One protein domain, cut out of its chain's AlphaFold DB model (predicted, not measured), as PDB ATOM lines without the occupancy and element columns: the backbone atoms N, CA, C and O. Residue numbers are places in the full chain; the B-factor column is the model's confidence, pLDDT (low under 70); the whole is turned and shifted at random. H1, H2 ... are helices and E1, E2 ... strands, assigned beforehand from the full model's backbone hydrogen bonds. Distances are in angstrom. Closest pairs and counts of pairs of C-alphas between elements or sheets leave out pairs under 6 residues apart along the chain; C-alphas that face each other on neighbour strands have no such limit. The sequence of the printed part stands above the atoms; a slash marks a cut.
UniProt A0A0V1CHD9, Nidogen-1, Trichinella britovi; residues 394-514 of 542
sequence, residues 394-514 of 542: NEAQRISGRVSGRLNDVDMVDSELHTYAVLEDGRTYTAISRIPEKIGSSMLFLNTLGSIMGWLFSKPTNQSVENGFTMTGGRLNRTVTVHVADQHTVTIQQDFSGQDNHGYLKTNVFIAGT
ATOM      1  N   ASN A 394     124.558 -76.355  60.911       84.00
ATOM      2  CA  ASN A 394     125.412 -75.917  62.015       84.00
ATOM      3  C   ASN A 394     126.910 -76.142  61.736       84.00
ATOM      4  O   ASN A 394     127.755 -75.680  62.504       84.00
ATOM      5  N   GLU A 395     127.258 -76.852  60.659       86.88
ATOM      6  CA  GLU A 395     128.632 -77.239  60.341       86.88
ATOM      7  C   GLU A 395     129.199 -76.425  59.183       86.88
ATOM      8  O   GLU A 395     128.593 -76.271  58.118       86.88
ATOM      9  N   ALA A 396     130.410 -75.911  59.388       89.25
ATOM     10  CA  ALA A 396     131.093 -75.107  58.393       89.25
ATOM     11  C   ALA A 396     131.771 -75.984  57.331       89.25
ATOM     12  O   ALA A 396     132.613 -76.834  57.632       89.25
ATOM     13  N   GLN A 397     131.424 -75.730  56.077       91.62
ATOM     14  CA  GLN A 397     131.762 -76.572  54.938       91.62
ATOM     15  C   GLN A 397     133.104 -76.173  54.331       91.62
ATOM     16  O   GLN A 397     133.452 -74.989  54.276       91.62
ATOM     17  N   ARG A 398     133.863 -77.163  53.853       89.50
ATOM     18  CA  ARG A 398     135.147 -76.951  53.178       89.50
ATOM     19  C   ARG A 398     135.049 -77.337  51.711       89.50
ATOM     20  O   ARG A 398     134.619 -78.440  51.384       89.50
ATOM     21  N   ILE A 399     135.514 -76.434  50.858       93.12
ATOM     22  CA  ILE A 399     135.675 -76.638  49.419       93.12
ATOM     23  C   ILE A 399     137.169 -76.557  49.122       93.12
ATOM     24  O   ILE A 399     137.859 -75.702  49.685       93.12
ATOM     25  N   SER A 400     137.708 -77.425  48.273       87.31
ATOM     26  CA  SER A 400     139.111 -77.343  47.847       87.31
ATOM     27  C   SER A 400     139.292 -77.745  46.390       87.31
ATOM     28  O   SER A 400     138.574 -78.611  45.890       87.31
ATOM     29  N   GLY A 401     140.240 -77.105  45.707       85.06
ATOM     30  CA  GLY A 401     140.383 -77.245  44.263       85.06
ATOM     31  C   GLY A 401     141.691 -76.724  43.688       85.06
ATOM     32  O   GLY A 401     142.387 -75.922  44.313       85.06
ATOM     33  N   ARG A 402     142.014 -77.153  42.464       79.62
ATOM     34  CA  ARG A 402     143.117 -76.586  41.675       79.62
ATOM     35  C   ARG A 402     142.619 -75.366  40.897       79.62
ATOM     36  O   ARG A 402     141.516 -75.389  40.352       79.62
ATOM     37  N   VAL A 403     143.452 -74.333  40.814       86.25
ATOM     38  CA  VAL A 403     143.280 -73.185  39.916       86.25
ATOM     39  C   VAL A 403     144.391 -73.219  38.873       86.25
ATOM     40  O   VAL A 403     145.572 -73.220  39.221       86.25
ATOM     41  N   SER A 404     144.022 -73.239  37.596       80.69
ATOM     42  CA  SER A 404     144.961 -73.273  36.475       80.69
ATOM     43  C   SER A 404     144.554 -72.339  35.329       80.69
ATOM     44  O   SER A 404     143.500 -71.702  35.364       80.69
ATOM     45  N   GLY A 405     145.411 -72.230  34.313       83.38
ATOM     46  CA  GLY A 405     145.167 -71.463  33.089       83.38
ATOM     47  C   GLY A 405     146.125 -70.285  32.914       83.38
ATOM     48  O   GLY A 405     147.204 -70.273  33.497       83.38
ATOM     49  N   ARG A 406     145.755 -69.303  32.087       85.06
ATOM     50  CA  ARG A 406     146.624 -68.192  31.663       85.06
ATOM     51  C   ARG A 406     145.912 -66.847  31.766       85.06
ATOM     52  O   ARG A 406     144.943 -66.591  31.051       85.06
ATOM     53  N   LEU A 407     146.445 -65.957  32.602       89.94
ATOM     54  CA  LEU A 407     145.943 -64.596  32.798       89.94
ATOM     55  C   LEU A 407     147.048 -63.582  32.485       89.94
ATOM     56  O   LEU A 407     148.135 -63.678  33.046       89.94
ATOM     57  N   ASN A 408     146.782 -62.594  31.625       92.94
ATOM     58  CA  ASN A 408     147.768 -61.565  31.235       92.94
ATOM     59  C   ASN A 408     149.116 -62.159  30.765       92.94
ATOM     60  O   ASN A 408     150.181 -61.690  31.168       92.94
ATOM     61  N   ASP A 409     149.057 -63.216  29.950       89.88
ATOM     62  CA  ASP A 409     150.217 -63.978  29.457       89.88
ATOM     63  C   ASP A 409     151.114 -64.577  30.567       89.88
ATOM     64  O   ASP A 409     152.299 -64.844  30.356       89.88
ATOM     65  N   VAL A 410     150.546 -64.815  31.756       86.06
ATOM     66  CA  VAL A 410     151.179 -65.520  32.878       86.06
ATOM     67  C   VAL A 410     150.371 -66.770  33.219       86.06
ATOM     68  O   VAL A 410     149.161 -66.695  33.440       86.06
ATOM     69  N   ASP A 411     151.051 -67.913  33.268       81.31
ATOM     70  CA  ASP A 411     150.445 -69.206  33.582       81.31
ATOM     71  C   ASP A 411     150.275 -69.443  35.088       81.31
ATOM     72  O   ASP A 411     151.097 -69.039  35.913       81.31
ATOM     73  N   MET A 412     149.202 -70.155  35.424       83.69
ATOM     74  CA  MET A 412     148.891 -70.743  36.721       83.69
ATOM     75  C   MET A 412     148.762 -72.255  36.506       83.69
ATOM     76  O   MET A 412     147.969 -72.700  35.676       83.69
ATOM     77  N   VAL A 413     149.555 -73.049  37.228       67.69
ATOM     78  CA  VAL A 413     149.619 -74.518  37.062       67.69
ATOM     79  C   VAL A 413     149.300 -75.230  38.379       67.69
ATOM     80  O   VAL A 413     148.481 -76.151  38.419       67.69
ATOM     81  N   ASP A 414     149.889 -74.735  39.470       71.19
ATOM     82  CA  ASP A 414     149.774 -75.299  40.818       71.19
ATOM     83  C   ASP A 414     149.173 -74.311  41.830       71.19
ATOM     84  O   ASP A 414     149.453 -74.407  43.025       71.19
ATOM     85  N   SER A 415     148.365 -73.344  41.386       80.31
ATOM     86  CA  SER A 415     147.606 -72.488  42.306       80.31
ATOM     87  C   SER A 415     146.454 -73.285  42.941       80.31
ATOM     88  O   SER A 415     145.858 -74.160  42.314       80.31
ATOM     89  N   GLU A 416     146.150 -73.007  44.206       85.38
ATOM     90  CA  GLU A 416     145.273 -73.848  45.039       85.38
ATOM     91  C   GLU A 416     144.158 -72.999  45.649       85.38
ATOM     92  O   GLU A 416     144.444 -71.979  46.271       85.38
ATOM     93  N   LEU A 417     142.897 -73.395  45.478       91.75
ATOM     94  CA  LEU A 417     141.734 -72.731  46.068       91.75
ATOM     95  C   LEU A 417     141.255 -73.517  47.285       91.75
ATOM     96  O   LEU A 417     140.998 -74.716  47.193       91.75
ATOM     97  N   HIS A 418     141.038 -72.813  48.394       93.56
ATOM     98  CA  HIS A 418     140.325 -73.325  49.560       93.56
ATOM     99  C   HIS A 418     139.219 -72.347  49.958       93.56
ATOM    100  O   HIS A 418     139.471 -71.150  50.102       93.56
ATOM    101  N   THR A 419     138.007 -72.851  50.186       95.00
ATOM    102  CA  THR A 419     136.896 -72.067  50.743       95.00
ATOM    103  C   THR A 419     136.409 -72.687  52.042       95.00
ATOM    104  O   THR A 419     136.253 -73.903  52.133       95.00
ATOM    105  N   TYR A 420     136.112 -71.833  53.018       94.19
ATOM    106  CA  TYR A 420     135.407 -72.172  54.250       94.19
ATOM    107  C   TYR A 420     134.062 -71.433  54.276       94.19
ATOM    108  O   TYR A 420     134.037 -70.205  54.174       94.19
ATOM    109  N   ALA A 421     132.949 -72.162  54.367       93.81
ATOM    110  CA  ALA A 421     131.591 -71.618  54.300       93.81
ATOM    111  C   ALA A 421     130.832 -71.859  55.611       93.81
ATOM    112  O   ALA A 421     130.705 -72.997  56.055       93.81
ATOM    113  N   VAL A 422     130.311 -70.796  56.226       92.88
ATOM    114  CA  VAL A 422     129.525 -70.845  57.467       92.88
ATOM    115  C   VAL A 422     128.042 -70.809  57.106       92.88
ATOM    116  O   VAL A 422     127.522 -69.764  56.721       92.88
ATOM    117  N   LEU A 423     127.361 -71.951  57.206       87.94
ATOM    118  CA  LEU A 423     125.979 -72.092  56.728       87.94
ATOM    119  C   LEU A 423     124.957 -71.322  57.582       87.94
ATOM    120  O   LEU A 423     123.974 -70.818  57.042       87.94
ATOM    121  N   GLU A 424     125.219 -71.153  58.885       84.06
ATOM    122  CA  GLU A 424     124.322 -70.449  59.816       84.06
ATOM    123  C   GLU A 424     123.979 -69.021  59.351       84.06
ATOM    124  O   GLU A 424     122.857 -68.557  59.556       84.06
ATOM    125  N   ASP A 425     124.907 -68.315  58.696       85.19
ATOM    126  CA  ASP A 425     124.703 -66.950  58.191       85.19
ATOM    127  C   ASP A 425     125.090 -66.738  56.715       85.19
ATOM    128  O   ASP A 425     124.936 -65.634  56.193       85.19
ATOM    129  N   GLY A 426     125.507 -67.799  56.021       86.81
ATOM    130  CA  GLY A 426     125.802 -67.808  54.587       86.81
ATOM    131  C   GLY A 426     127.114 -67.127  54.188       86.81
ATOM    132  O   GLY A 426     127.292 -66.782  53.018       86.81
ATOM    133  N   ARG A 427     128.041 -66.896  55.129       92.19
ATOM    134  CA  ARG A 427     129.338 -66.260  54.836       92.19
ATOM    135  C   ARG A 427     130.362 -67.262  54.311       92.19
ATOM    136  O   ARG A 427     130.636 -68.278  54.945       92.19
ATOM    137  N   THR A 428     131.005 -66.929  53.193       95.31
ATOM    138  CA  THR A 428     132.055 -67.752  52.572       95.31
ATOM    139  C   THR A 428     133.394 -67.029  52.502       95.31
ATOM    140  O   THR A 428     133.474 -65.895  52.035       95.31
ATOM    141  N   TYR A 429     134.457 -67.717  52.911       95.25
ATOM    142  CA  TYR A 429     135.828 -67.219  52.950       95.25
ATOM    143  C   TYR A 429     136.689 -68.029  51.982       95.25
ATOM    144  O   TYR A 429     137.057 -69.161  52.294       95.25
ATOM    145  N   THR A 430     136.997 -67.469  50.811       95.56
ATOM    146  CA  THR A 430     137.837 -68.114  49.787       95.56
ATOM    147  C   THR A 430     139.250 -67.543  49.810       95.56
ATOM    148  O   THR A 430     139.441 -66.334  49.700       95.56
ATOM    149  N   ALA A 431     140.245 -68.421  49.911       95.25
ATOM    150  CA  ALA A 431     141.656 -68.113  49.735       95.25
ATOM    151  C   ALA A 431     142.188 -68.858  48.503       95.25
ATOM    152  O   ALA A 431     141.861 -70.026  48.292       95.25
ATOM    153  N   ILE A 432     143.028 -68.190  47.709       94.38
ATOM    154  CA  ILE A 432     143.753 -68.814  46.598       94.38
ATOM    155  C   ILE A 432     145.251 -68.635  46.856       94.38
ATOM    156  O   ILE A 432     145.736 -67.513  47.009       94.38
ATOM    157  N   SER A 433     145.971 -69.749  46.957       91.81
ATOM    158  CA  SER A 433     147.397 -69.814  47.268       91.81
ATOM    159  C   SER A 433     148.245 -69.984  46.002       91.81
ATOM    160  O   SER A 433     147.740 -70.333  44.932       91.81
ATOM    161  N   ARG A 434     149.555 -69.724  46.127       91.94
ATOM    162  CA  ARG A 434     150.560 -69.904  45.057       91.94
ATOM    163  C   ARG A 434     150.186 -69.204  43.735       91.94
ATOM    164  O   ARG A 434     150.382 -69.748  42.652       91.94
ATOM    165  N   ILE A 435     149.645 -67.986  43.827       92.44
ATOM    166  CA  ILE A 435     149.400 -67.104  42.673       92.44
ATOM    167  C   ILE A 435     150.727 -66.434  42.256       92.44
ATOM    168  O   ILE A 435     151.406 -65.876  43.123       92.44
ATOM    169  N   PRO A 436     151.095 -66.404  40.960       90.31
ATOM    170  CA  PRO A 436     152.277 -65.684  40.488       90.31
ATOM    171  C   PRO A 436     152.220 -64.172  40.779       90.31
ATOM    172  O   PRO A 436     151.253 -63.492  40.429       90.31
ATOM    173  N   GLU A 437     153.298 -63.615  41.344       91.88
ATOM    174  CA  GLU A 437     153.386 -62.208  41.789       91.88
ATOM    175  C   GLU A 437     152.937 -61.199  40.715       91.88
ATOM    176  O   GLU A 437     152.182 -60.270  41.003       91.88
ATOM    177  N   LYS A 438     153.325 -61.436  39.451       92.25
ATOM    178  CA  LYS A 438     152.996 -60.601  38.279       92.25
ATOM    179  C   LYS A 438     151.494 -60.336  38.101       92.25
ATOM    180  O   LYS A 438     151.130 -59.288  37.570       92.25
ATOM    181  N   ILE A 439     150.643 -61.278  38.514       93.94
ATOM    182  CA  ILE A 439     149.181 -61.190  38.391       93.94
ATOM    183  C   ILE A 439     148.460 -61.103  39.738       93.94
ATOM    184  O   ILE A 439     147.287 -60.745  39.747       93.94
ATOM    185  N   GLY A 440     149.135 -61.326  40.872       92.88
ATOM    186  CA  GLY A 440     148.514 -61.369  42.205       92.88
ATOM    187  C   GLY A 440     147.640 -60.157  42.549       92.88
ATOM    188  O   GLY A 440     146.511 -60.325  42.997       92.88
ATOM    189  N   SER A 441     148.097 -58.933  42.263       94.00
ATOM    190  CA  SER A 441     147.267 -57.726  42.464       94.00
ATOM    191  C   SER A 441     146.175 -57.547  41.401       94.00
ATOM    192  O   SER A 441     145.180 -56.886  41.665       94.00
ATOM    193  N   SER A 442     146.323 -58.139  40.212       93.62
ATOM    194  CA  SER A 442     145.342 -58.037  39.114       93.62
ATOM    195  C   SER A 442     144.228 -59.096  39.216       93.62
ATOM    196  O   SER A 442     143.112 -58.858  38.764       93.62
ATOM    197  N   MET A 443     144.486 -60.218  39.901       92.88
ATOM    198  CA  MET A 443     143.485 -61.225  40.289       92.88
ATOM    199  C   MET A 443     142.357 -60.646  41.164       92.88
ATOM    200  O   MET A 443     141.285 -61.238  41.230       92.88
ATOM    201  N   LEU A 444     142.550 -59.472  41.782       93.19
ATOM    202  CA  LEU A 444     141.516 -58.772  42.558       93.19
ATOM    203  C   LEU A 444     140.272 -58.391  41.735       93.19
ATOM    204  O   LEU A 444     139.222 -58.153  42.322       93.19
ATOM    205  N   PHE A 445     140.346 -58.367  40.398       93.31
ATOM    206  CA  PHE A 445     139.157 -58.226  39.548       93.31
ATOM    207  C   PHE A 445     138.257 -59.476  39.538       93.31
ATOM    208  O   PHE A 445     137.083 -59.374  39.187       93.31
ATOM    209  N   LEU A 446     138.769 -60.651  39.921       93.31
ATOM    210  CA  LEU A 446     138.083 -61.940  39.773       93.31
ATOM    211  C   LEU A 446     137.246 -62.318  41.009       93.31
ATOM    212  O   LEU A 446     137.222 -63.478  41.422       93.31
ATOM    213  N   ASN A 447     136.521 -61.355  41.594       90.94
ATOM    214  CA  ASN A 447     135.599 -61.597  42.718       90.94
ATOM    215  C   ASN A 447     134.544 -62.677  42.402       90.94
ATOM    216  O   ASN A 447     134.034 -63.354  43.297       90.94
ATOM    217  N   THR A 448     134.272 -62.913  41.117       91.69
ATOM    218  CA  THR A 448     133.421 -64.005  40.640       91.69
ATOM    219  C   THR A 448     133.867 -65.389  41.130       91.69
ATOM    220  O   THR A 448     133.001 -66.240  41.335       91.69
ATOM    221  N   LEU A 449     135.160 -65.608  41.407       92.00
ATOM    222  CA  LEU A 449     135.686 -66.844  42.014       92.00
ATOM    223  C   LEU A 449     135.127 -67.100  43.425       92.00
ATOM    224  O   LEU A 449     134.928 -68.254  43.801       92.00
ATOM    225  N   GLY A 450     134.843 -66.034  44.182       90.19
ATOM    226  CA  GLY A 450     134.170 -66.098  45.482       90.19
ATOM    227  C   GLY A 450     132.641 -66.086  45.374       90.19
ATOM    228  O   GLY A 450     131.983 -66.823  46.105       90.19
ATOM    229  N   SER A 451     132.070 -65.310  44.437       91.12
ATOM    230  CA  SER A 451     130.605 -65.123  44.296       91.12
ATOM    231  C   SER A 451     129.810 -66.434  44.255       91.12
ATOM    232  O   SER A 451     128.800 -66.569  44.941       91.12
ATOM    233  N   ILE A 452     130.305 -67.443  43.528       94.31
ATOM    234  CA  ILE A 452     129.627 -68.737  43.378       94.31
ATOM    235  C   ILE A 452     129.536 -69.505  44.698       94.31
ATOM    236  O   ILE A 452     128.557 -70.207  44.929       94.31
ATOM    237  N   MET A 453     130.510 -69.329  45.592       94.69
ATOM    238  CA  MET A 453     130.479 -69.929  46.925       94.69
ATOM    239  C   MET A 453     129.386 -69.260  47.766       94.69
ATOM    240  O   MET A 453     128.602 -69.945  48.420       94.69
ATOM    241  N   GLY A 454     129.276 -67.931  47.670       93.38
ATOM    242  CA  GLY A 454     128.177 -67.164  48.255       93.38
ATOM    243  C   GLY A 454     126.809 -67.584  47.709       93.38
ATOM    244  O   GLY A 454     125.879 -67.753  48.487       93.38
ATOM    245  N   TRP A 455     126.677 -67.837  46.402       94.06
ATOM    246  CA  TRP A 455     125.441 -68.364  45.805       94.06
ATOM    247  C   TRP A 455     125.099 -69.770  46.324       94.06
ATOM    248  O   TRP A 455     123.972 -69.995  46.780       94.06
ATOM    249  N   LEU A 456     126.072 -70.691  46.319       94.06
ATOM    250  CA  LEU A 456     125.921 -72.066  46.807       94.06
ATOM    251  C   LEU A 456     125.398 -72.110  48.248       94.06
ATOM    252  O   LEU A 456     124.432 -72.822  48.516       94.06
ATOM    253  N   PHE A 457     125.999 -71.330  49.147       94.25
ATOM    254  CA  PHE A 457     125.740 -71.391  50.592       94.25
ATOM    255  C   PHE A 457     124.967 -70.186  51.138       94.25
ATOM    256  O   PHE A 457     124.903 -69.989  52.349       94.25
ATOM    257  N   SER A 458     124.348 -69.396  50.257       92.12
ATOM    258  CA  SER A 458     123.484 -68.273  50.638       92.12
ATOM    259  C   SER A 458     122.375 -68.727  51.589       92.12
ATOM    260  O   SER A 458     121.823 -69.820  51.453       92.12
ATOM    261  N   LYS A 459     122.026 -67.885  52.566       90.31
ATOM    262  CA  LYS A 459     120.951 -68.187  53.517       90.31
ATOM    263  C   LYS A 459     119.581 -67.885  52.887       90.31
ATOM    264  O   LYS A 459     119.325 -66.716  52.581       90.31
ATOM    265  N   PRO A 460     118.676 -68.871  52.725       85.81
ATOM    266  CA  PRO A 460     117.341 -68.622  52.192       85.81
ATOM    267  C   PRO A 460     116.558 -67.609  53.032       85.81
ATOM    268  O   PRO A 460     116.518 -67.689  54.259       85.81
ATOM    269  N   THR A 461     115.882 -66.666  52.372       85.44
ATOM    270  CA  THR A 461     115.026 -65.684  53.064       85.44
ATOM    271  C   THR A 461     113.696 -66.284  53.524       85.44
ATOM    272  O   THR A 461     113.052 -65.742  54.422       85.44
ATOM    273  N   ASN A 462     113.263 -67.377  52.890       80.44
ATOM    274  CA  ASN A 462     112.040 -68.123  53.176       80.44
ATOM    275  C   ASN A 462     112.075 -69.499  52.469       80.44
ATOM    276  O   ASN A 462     112.940 -69.746  51.635       80.44
ATOM    277  N   GLN A 463     111.106 -70.368  52.770       67.56
ATOM    278  CA  GLN A 463     111.056 -71.764  52.302       67.56
ATOM    279  C   GLN A 463     110.790 -71.966  50.796       67.56
ATOM    280  O   GLN A 463     110.904 -73.095  50.335       67.56
ATOM    281  N   SER A 464     110.429 -70.931  50.025       71.06
ATOM    282  CA  SER A 464     110.252 -71.035  48.564       71.06
ATOM    283  C   SER A 464     111.426 -70.451  47.765       71.06
ATOM    284  O   SER A 464     111.260 -70.107  46.594       71.06
ATOM    285  N   VAL A 465     112.585 -70.270  48.403       78.94
ATOM    286  CA  VAL A 465     113.833 -69.825  47.775       78.94
ATOM    287  C   VAL A 465     114.913 -70.844  48.113       78.94
ATOM    288  O   VAL A 465     115.151 -71.133  49.281       78.94
ATOM    289  N   GLU A 466     115.567 -71.382  47.091       83.75
ATOM    290  CA  GLU A 466     116.642 -72.367  47.225       83.75
ATOM    291  C   GLU A 466     117.996 -71.666  47.048       83.75
ATOM    292  O   GLU A 466     118.125 -70.767  46.214       83.75
ATOM    293  N   ASN A 467     119.008 -72.075  47.816       89.88
ATOM    294  CA  ASN A 467     120.395 -71.693  47.543       89.88
ATOM    295  C   ASN A 467     121.033 -72.661  46.538       89.88
ATOM    296  O   ASN A 467     120.498 -73.739  46.264       89.88
ATOM    297  N   GLY A 468     122.188 -72.290  45.987       89.69
ATOM    298  CA  GLY A 468     122.816 -73.077  44.930       89.69
ATOM    299  C   GLY A 468     123.139 -74.516  45.337       89.69
ATOM    300  O   GLY A 468     123.018 -75.416  44.508       89.69
ATOM    301  N   PHE A 469     123.482 -74.770  46.605       91.06
ATOM    302  CA  PHE A 469     123.706 -76.127  47.097       91.06
ATOM    303  C   PHE A 469     122.401 -76.935  47.155       91.06
ATOM    304  O   PHE A 469     122.363 -78.059  46.663       91.06
ATOM    305  N   THR A 470     121.307 -76.348  47.649       88.06
ATOM    306  CA  THR A 470     119.969 -76.973  47.639       88.06
ATOM    307  C   THR A 470     119.531 -77.341  46.219       88.06
ATOM    308  O   THR A 470     118.971 -78.411  46.004       88.06
ATOM    309  N   MET A 471     119.861 -76.506  45.228       84.88
ATOM    310  CA  MET A 471     119.548 -76.756  43.815       84.88
ATOM    311  C   MET A 471     120.430 -77.816  43.124       84.88
ATOM    312  O   MET A 471     120.044 -78.291  42.056       84.88
ATOM    313  N   THR A 472     121.622 -78.140  43.647       83.81
ATOM    314  CA  THR A 472     122.659 -78.890  42.891       83.81
ATOM    315  C   THR A 472     123.336 -80.038  43.643       83.81
ATOM    316  O   THR A 472     124.026 -80.836  43.013       83.81
ATOM    317  N   GLY A 473     123.224 -80.121  44.972       86.06
ATOM    318  CA  GLY A 473     124.077 -80.999  45.789       86.06
ATOM    319  C   GLY A 473     125.571 -80.649  45.707       86.06
ATOM    320  O   GLY A 473     126.427 -81.480  45.995       86.06
ATOM    321  N   GLY A 474     125.907 -79.438  45.243       86.38
ATOM    322  CA  GLY A 474     127.282 -79.042  44.943       86.38
ATOM    323  C   GLY A 474     127.860 -79.690  43.680       86.38
ATOM    324  O   GLY A 474     129.073 -79.638  43.501       86.38
ATOM    325  N   ARG A 475     127.027 -80.292  42.815       86.12
ATOM    326  CA  ARG A 475     127.429 -80.868  41.520       86.12
ATOM    327  C   ARG A 475     126.972 -79.948  40.374       86.12
ATOM    328  O   ARG A 475     125.785 -79.919  40.048       86.12
ATOM    329  N   LEU A 476     127.880 -79.153  39.793       86.88
ATOM    330  CA  LEU A 476     127.569 -78.217  38.697       86.88
ATOM    331  C   LEU A 476     128.788 -77.819  37.848       86.88
ATOM    332  O   LEU A 476     129.900 -77.720  38.351       86.88
ATOM    333  N   ASN A 477     128.532 -77.447  36.591       85.19
ATOM    334  CA  ASN A 477     129.485 -76.736  35.737       85.19
ATOM    335  C   ASN A 477     129.062 -75.268  35.588       85.19
ATOM    336  O   ASN A 477     127.906 -74.982  35.273       85.19
ATOM    337  N   ARG A 478     130.002 -74.336  35.775       90.75
ATOM    338  CA  ARG A 478     129.819 -72.888  35.589       90.75
ATOM    339  C   ARG A 478     130.866 -72.357  34.614       90.75
ATOM    340  O   ARG A 478     132.058 -72.521  34.846       90.75
ATOM    341  N   THR A 479     130.429 -71.618  33.600       88.25
ATOM    342  CA  THR A 479     131.304 -70.751  32.797       88.25
ATOM    343  C   THR A 479     130.854 -69.311  32.999       88.25
ATOM    344  O   THR A 479     129.669 -69.022  32.862       88.25
ATOM    345  N   VAL A 480     131.773 -68.404  33.326       92.00
ATOM    346  CA  VAL A 480     131.491 -66.967  33.461       92.00
ATOM    347  C   VAL A 480     132.544 -66.145  32.723       92.00
ATOM    348  O   VAL A 480     133.745 -66.364  32.878       92.00
ATOM    349  N   THR A 481     132.088 -65.178  31.930       93.06
ATOM    350  CA  THR A 481     132.946 -64.253  31.182       93.06
ATOM    351  C   THR A 481     132.895 -62.885  31.847       93.06
ATOM    352  O   THR A 481     131.853 -62.233  31.861       93.06
ATOM    353  N   VAL A 482     134.019 -62.437  32.407       92.19
ATOM    354  CA  VAL A 482     134.139 -61.124  33.047       92.19
ATOM    355  C   VAL A 482     134.768 -60.148  32.058       92.19
ATOM    356  O   VAL A 482     135.923 -60.308  31.658       92.19
ATOM    357  N   HIS A 483     134.019 -59.116  31.675       93.44
ATOM    358  CA  HIS A 483     134.520 -57.994  30.882       93.44
ATOM    359  C   HIS A 483     134.987 -56.872  31.819       93.44
ATOM    360  O   HIS A 483     134.241 -56.458  32.706       93.44
ATOM    361  N   VAL A 484     136.213 -56.370  31.636       87.69
ATOM    362  CA  VAL A 484     136.797 -55.333  32.502       87.69
ATOM    363  C   VAL A 484     137.193 -54.124  31.656       87.69
ATOM    364  O   VAL A 484     138.231 -54.114  30.995       87.69
ATOM    365  N   ALA A 485     136.339 -53.095  31.679       82.00
ATOM    366  CA  ALA A 485     136.339 -52.004  30.697       82.00
ATOM    367  C   ALA A 485     136.247 -52.519  29.237       82.00
ATOM    368  O   ALA A 485     135.944 -53.683  28.989       82.00
ATOM    369  N   ASP A 486     136.491 -51.645  28.261       83.19
ATOM    370  CA  ASP A 486     136.189 -51.903  26.842       83.19
ATOM    371  C   ASP A 486     137.193 -52.831  26.118       83.19
ATOM    372  O   ASP A 486     137.068 -53.046  24.913       83.19
ATOM    373  N   GLN A 487     138.244 -53.308  26.802       88.69
ATOM    374  CA  GLN A 487     139.407 -53.954  26.162       88.69
ATOM    375  C   GLN A 487     139.878 -55.259  26.811       88.69
ATOM    376  O   GLN A 487     140.635 -55.993  26.179       88.69
ATOM    377  N   HIS A 488     139.450 -55.565  28.038       92.88
ATOM    378  CA  HIS A 488     139.861 -56.777  28.738       92.88
ATOM    379  C   HIS A 488     138.686 -57.725  28.938       92.88
ATOM    380  O   HIS A 488     137.544 -57.315  29.156       92.88
ATOM    381  N   THR A 489     138.960 -59.017  28.828       94.81
ATOM    382  CA  THR A 489     137.976 -60.084  28.990       94.81
ATOM    383  C   THR A 489     138.697 -61.327  29.480       94.81
ATOM    384  O   THR A 489     139.754 -61.685  28.951       94.81
ATOM    385  N   VAL A 490     138.121 -61.968  30.489       93.06
ATOM    386  CA  VAL A 490     138.621 -63.198  31.097       93.06
ATOM    387  C   VAL A 490     137.461 -64.167  31.287       93.06
ATOM    388  O   VAL A 490     136.434 -63.821  31.871       93.06
ATOM    389  N   THR A 491     137.631 -65.379  30.778       91.75
ATOM    390  CA  THR A 491     136.708 -66.492  30.981       91.75
ATOM    391  C   THR A 491     137.190 -67.307  32.172       91.75
ATOM    392  O   THR A 491     138.378 -67.614  32.287       91.75
ATOM    393  N   ILE A 492     136.265 -67.659  33.057       91.44
ATOM    394  CA  ILE A 492     136.491 -68.553  34.188       91.44
ATOM    395  C   ILE A 492     135.541 -69.736  34.017       91.44
ATOM    396  O   ILE A 492     134.325 -69.555  33.946       91.44
ATOM    397  N   GLN A 493     136.098 -70.939  33.962       85.06
ATOM    398  CA  GLN A 493     135.362 -72.200  33.977       85.06
ATOM    399  C   GLN A 493     135.563 -72.858  35.341       85.06
ATOM    400  O   GLN A 493     136.673 -72.861  35.874       85.06
ATOM    401  N   GLN A 494     134.486 -73.376  35.923       89.44
ATOM    402  CA  GLN A 494     134.489 -74.050  37.217       89.44
ATOM    403  C   GLN A 494     133.641 -75.318  37.124       89.44
ATOM    404  O   GLN A 494     132.429 -75.242  36.920       89.44
ATOM    405  N   ASP A 495     134.290 -76.458  37.297       84.69
ATOM    406  CA  ASP A 495     133.664 -77.753  37.559       84.69
ATOM    407  C   ASP A 495     133.551 -77.919  39.082       84.69
ATOM    408  O   ASP A 495     134.482 -77.573  39.817       84.69
ATOM    409  N   PHE A 496     132.403 -78.381  39.565       89.69
ATOM    410  CA  PHE A 496     132.146 -78.754  40.953       89.69
ATOM    411  C   PHE A 496     131.580 -80.173  40.962       89.69
ATOM    412  O   PHE A 496     130.493 -80.409  40.432       89.69
ATOM    413  N   SER A 497     132.281 -81.109  41.605       82.69
ATOM    414  CA  SER A 497     131.957 -82.541  41.549       82.69
ATOM    415  C   SER A 497     131.207 -83.067  42.782       82.69
ATOM    416  O   SER A 497     131.079 -84.278  42.948       82.69
ATOM    417  N   GLY A 498     130.703 -82.187  43.653       83.44
ATOM    418  CA  GLY A 498     130.071 -82.569  44.921       83.44
ATOM    419  C   GLY A 498     131.088 -82.883  46.021       83.44
ATOM    420  O   GLY A 498     132.216 -82.381  45.996       83.44
ATOM    421  N   GLN A 499     130.661 -83.657  47.023       77.81
ATOM    422  CA  GLN A 499     131.505 -84.104  48.138       77.81
ATOM    423  C   GLN A 499     132.351 -85.322  47.745       77.81
ATOM    424  O   GLN A 499     131.882 -86.179  47.002       77.81
ATOM    425  N   ASP A 500     133.571 -85.414  48.280       66.62
ATOM    426  CA  ASP A 500     134.351 -86.656  48.293       66.62
ATOM    427  C   ASP A 500     133.970 -87.569  49.472       66.62
ATOM    428  O   ASP A 500     133.193 -87.195  50.352       66.62
ATOM    429  N   ASN A 501     134.581 -88.756  49.530       56.41
ATOM    430  CA  ASN A 501     134.397 -89.756  50.590       56.41
ATOM    431  C   ASN A 501     134.791 -89.285  52.011       56.41
ATOM    432  O   ASN A 501     134.642 -90.055  52.955       56.41
ATOM    433  N   HIS A 502     135.302 -88.061  52.182       59.69
ATOM    434  CA  HIS A 502     135.589 -87.429  53.478       59.69
ATOM    435  C   HIS A 502     134.650 -86.236  53.754       59.69
ATOM    436  O   HIS A 502     134.914 -85.420  54.637       59.69
ATOM    437  N   GLY A 503     133.588 -86.084  52.956       65.75
ATOM    438  CA  GLY A 503     132.632 -84.983  53.025       65.75
ATOM    439  C   GLY A 503     133.124 -83.661  52.423       65.75
ATOM    440  O   GLY A 503     132.384 -82.676  52.462       65.75
ATOM    441  N   TYR A 504     134.333 -83.590  51.853       75.25
ATOM    442  CA  TYR A 504     134.894 -82.339  51.341       75.25
ATOM    443  C   TYR A 504     134.434 -82.047  49.916       75.25
ATOM    444  O   TYR A 504     134.670 -82.836  49.002       75.25
ATOM    445  N   LEU A 505     133.872 -80.859  49.703       85.88
ATOM    446  CA  LEU A 505     133.471 -80.405  48.376       85.88
ATOM    447  C   LEU A 505     134.699 -80.158  47.488       85.88
ATOM    448  O   LEU A 505     135.691 -79.563  47.930       85.88
ATOM    449  N   LYS A 506     134.634 -80.573  46.221       85.81
ATOM    450  CA  LYS A 506     135.708 -80.348  45.238       85.81
ATOM    451  C   LYS A 506     135.300 -79.368  44.151       85.81
ATOM    452  O   LYS A 506     134.132 -79.269  43.782       85.81
ATOM    453  N   THR A 507     136.293 -78.668  43.612       90.00
ATOM    454  CA  THR A 507     136.148 -77.881  42.386       90.00
ATOM    455  C   THR A 507     137.439 -77.889  41.569       90.00
ATOM    456  O   THR A 507     138.530 -77.948  42.131       90.00
ATOM    457  N   ASN A 508     137.328 -77.798  40.247       81.50
ATOM    458  CA  ASN A 508     138.443 -77.509  39.349       81.50
ATOM    459  C   ASN A 508     138.167 -76.178  38.652       81.50
ATOM    460  O   ASN A 508     137.084 -75.984  38.102       81.50
ATOM    461  N   VAL A 509     139.131 -75.257  38.678       87.56
ATOM    462  CA  VAL A 509     138.974 -73.898  38.143       87.56
ATOM    463  C   VAL A 509     140.001 -73.637  37.047       87.56
ATOM    464  O   VAL A 509     141.203 -73.724  37.292       87.56
ATOM    465  N   PHE A 510     139.530 -73.238  35.868       85.12
ATOM    466  CA  PHE A 510     140.362 -72.801  34.749       85.12
ATOM    467  C   PHE A 510     140.082 -71.329  34.415       85.12
ATOM    468  O   PHE A 510     138.926 -70.917  34.316       85.12
ATOM    469  N   ILE A 511     141.134 -70.525  34.261       89.38
ATOM    470  CA  ILE A 511     141.059 -69.073  34.035       89.38
ATOM    471  C   ILE A 511     141.834 -68.724  32.762       89.38
ATOM    472  O   ILE A 511     143.030 -68.991  32.677       89.38
ATOM    473  N   ALA A 512     141.187 -68.083  31.788       87.38
ATOM    474  CA  ALA A 512     141.813 -67.713  30.518       87.38
ATOM    475  C   ALA A 512     141.449 -66.287  30.081       87.38
ATOM    476  O   ALA A 512     140.272 -65.953  29.950       87.38
ATOM    477  N   GLY A 513     142.452 -65.448  29.803       91.62
ATOM    478  CA  GLY A 513     142.255 -64.143  29.156       91.62
ATOM    479  C   GLY A 513     143.098 -63.015  29.747       91.62
ATOM    480  O   GLY A 513     144.253 -63.210  30.128       91.62
ATOM    481  N   THR A 514     142.530 -61.807  29.802       93.38
ATOM    482  CA  THR A 514     143.224 -60.614  30.312       93.38
ATOM    483  C   THR A 514     142.361 -59.749  31.228       93.38
ATOM    484  O   THR A 514     141.135 -59.733  31.128       93.38
TER     485      THR A 514
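Overview. This is residues 394 to 514 of the 542 residues of the protein "Nidogen-1" of Trichinella britovi (UniProt A0A0V1CHD9). A six-stranded sheet, curled like part of a barrel, wraps round one helix, H2, which fills its hollow. The sheet is two three-strand halves, E1 to E3 and E4 to E6, joined side by side through E1 and E6; the short helices H1 and H3 lie toward opposite ends of the long axis. The printed part has 121 residues, with three named helices and six named strands in the order E1 E2 E3 H1 H2 H3 E4 E5 E6. The sheet's order is E3 E2 E1 E6 E5 E4, mixed, and the class is mixed, helices and strands. It is compact, with a radius of gyration of the C-alphas of 14.9 A and spans of 44 by 33 by 22 A.

Along the chain. Find C-alpha 397 at (131.762, -76.572, 54.938), where E1 begins; it runs 28.9 A to residue 407 and bends by 58 degrees at residue 404. E2, residues 410 to 422, covers 33.2 A and bends by 70 degrees at residue 413; E3, residues 427 to 433, covers 19.9 A. Next come H1, residues 437 to 440, H2, residues 448 to 457 and 14.6 A long from C-alpha 448 at (133.421, -64.005, 40.640), and H3, residues 468 to 472. E4, residues 475 to 484, covers 28.7 A, E5, residues 488 to 499, 34.5 A, and E6, residues 505 to 513, 26.7 A, ending at C-alpha 513, (142.255, -64.143, 29.156).

Arrangement. Start where E1 and E6 run parallel at 19 degrees, with N 404 and O 509 2.9 A apart. On either side is a meander, each strand the antiparallel neighbour of the one before: E1 E2 E3, with N 401 to O 417 at 2.9 A and N 429 to O 420 at 2.8 A, and E4 E5 E6, with N 478 to O 494 at 2.8 A and N 493 to O 510 at 2.9 A. The twisted sheet curls round H2; H2 on one face of the sheet gives two layers, a sheet with a helix on one of its faces, and the closest C-alphas of E3 and H2, those of Thr 428 and Gly 454, are 5.8 A apart. H2 and H3 touch at Leu 456 and Gly 468, their closest C-alphas, 3.8 A apart; H3 only grazes the sheet. H1 is on the sheet, over none of its strands, and apart from H2. In H3 every O i to N i+4 pair is within hydrogen-bond range, in H2 4 of 6; H1 is too short for one.

Size, cuts and confidence. The two C-alphas farthest apart, Asp 409 and Gln 463, are 46.0 A apart. The printed part has no cut and no long link. Mean pLDDT of the printed part is 87.5; residues 413, 463 and 500 to 503 are under 70.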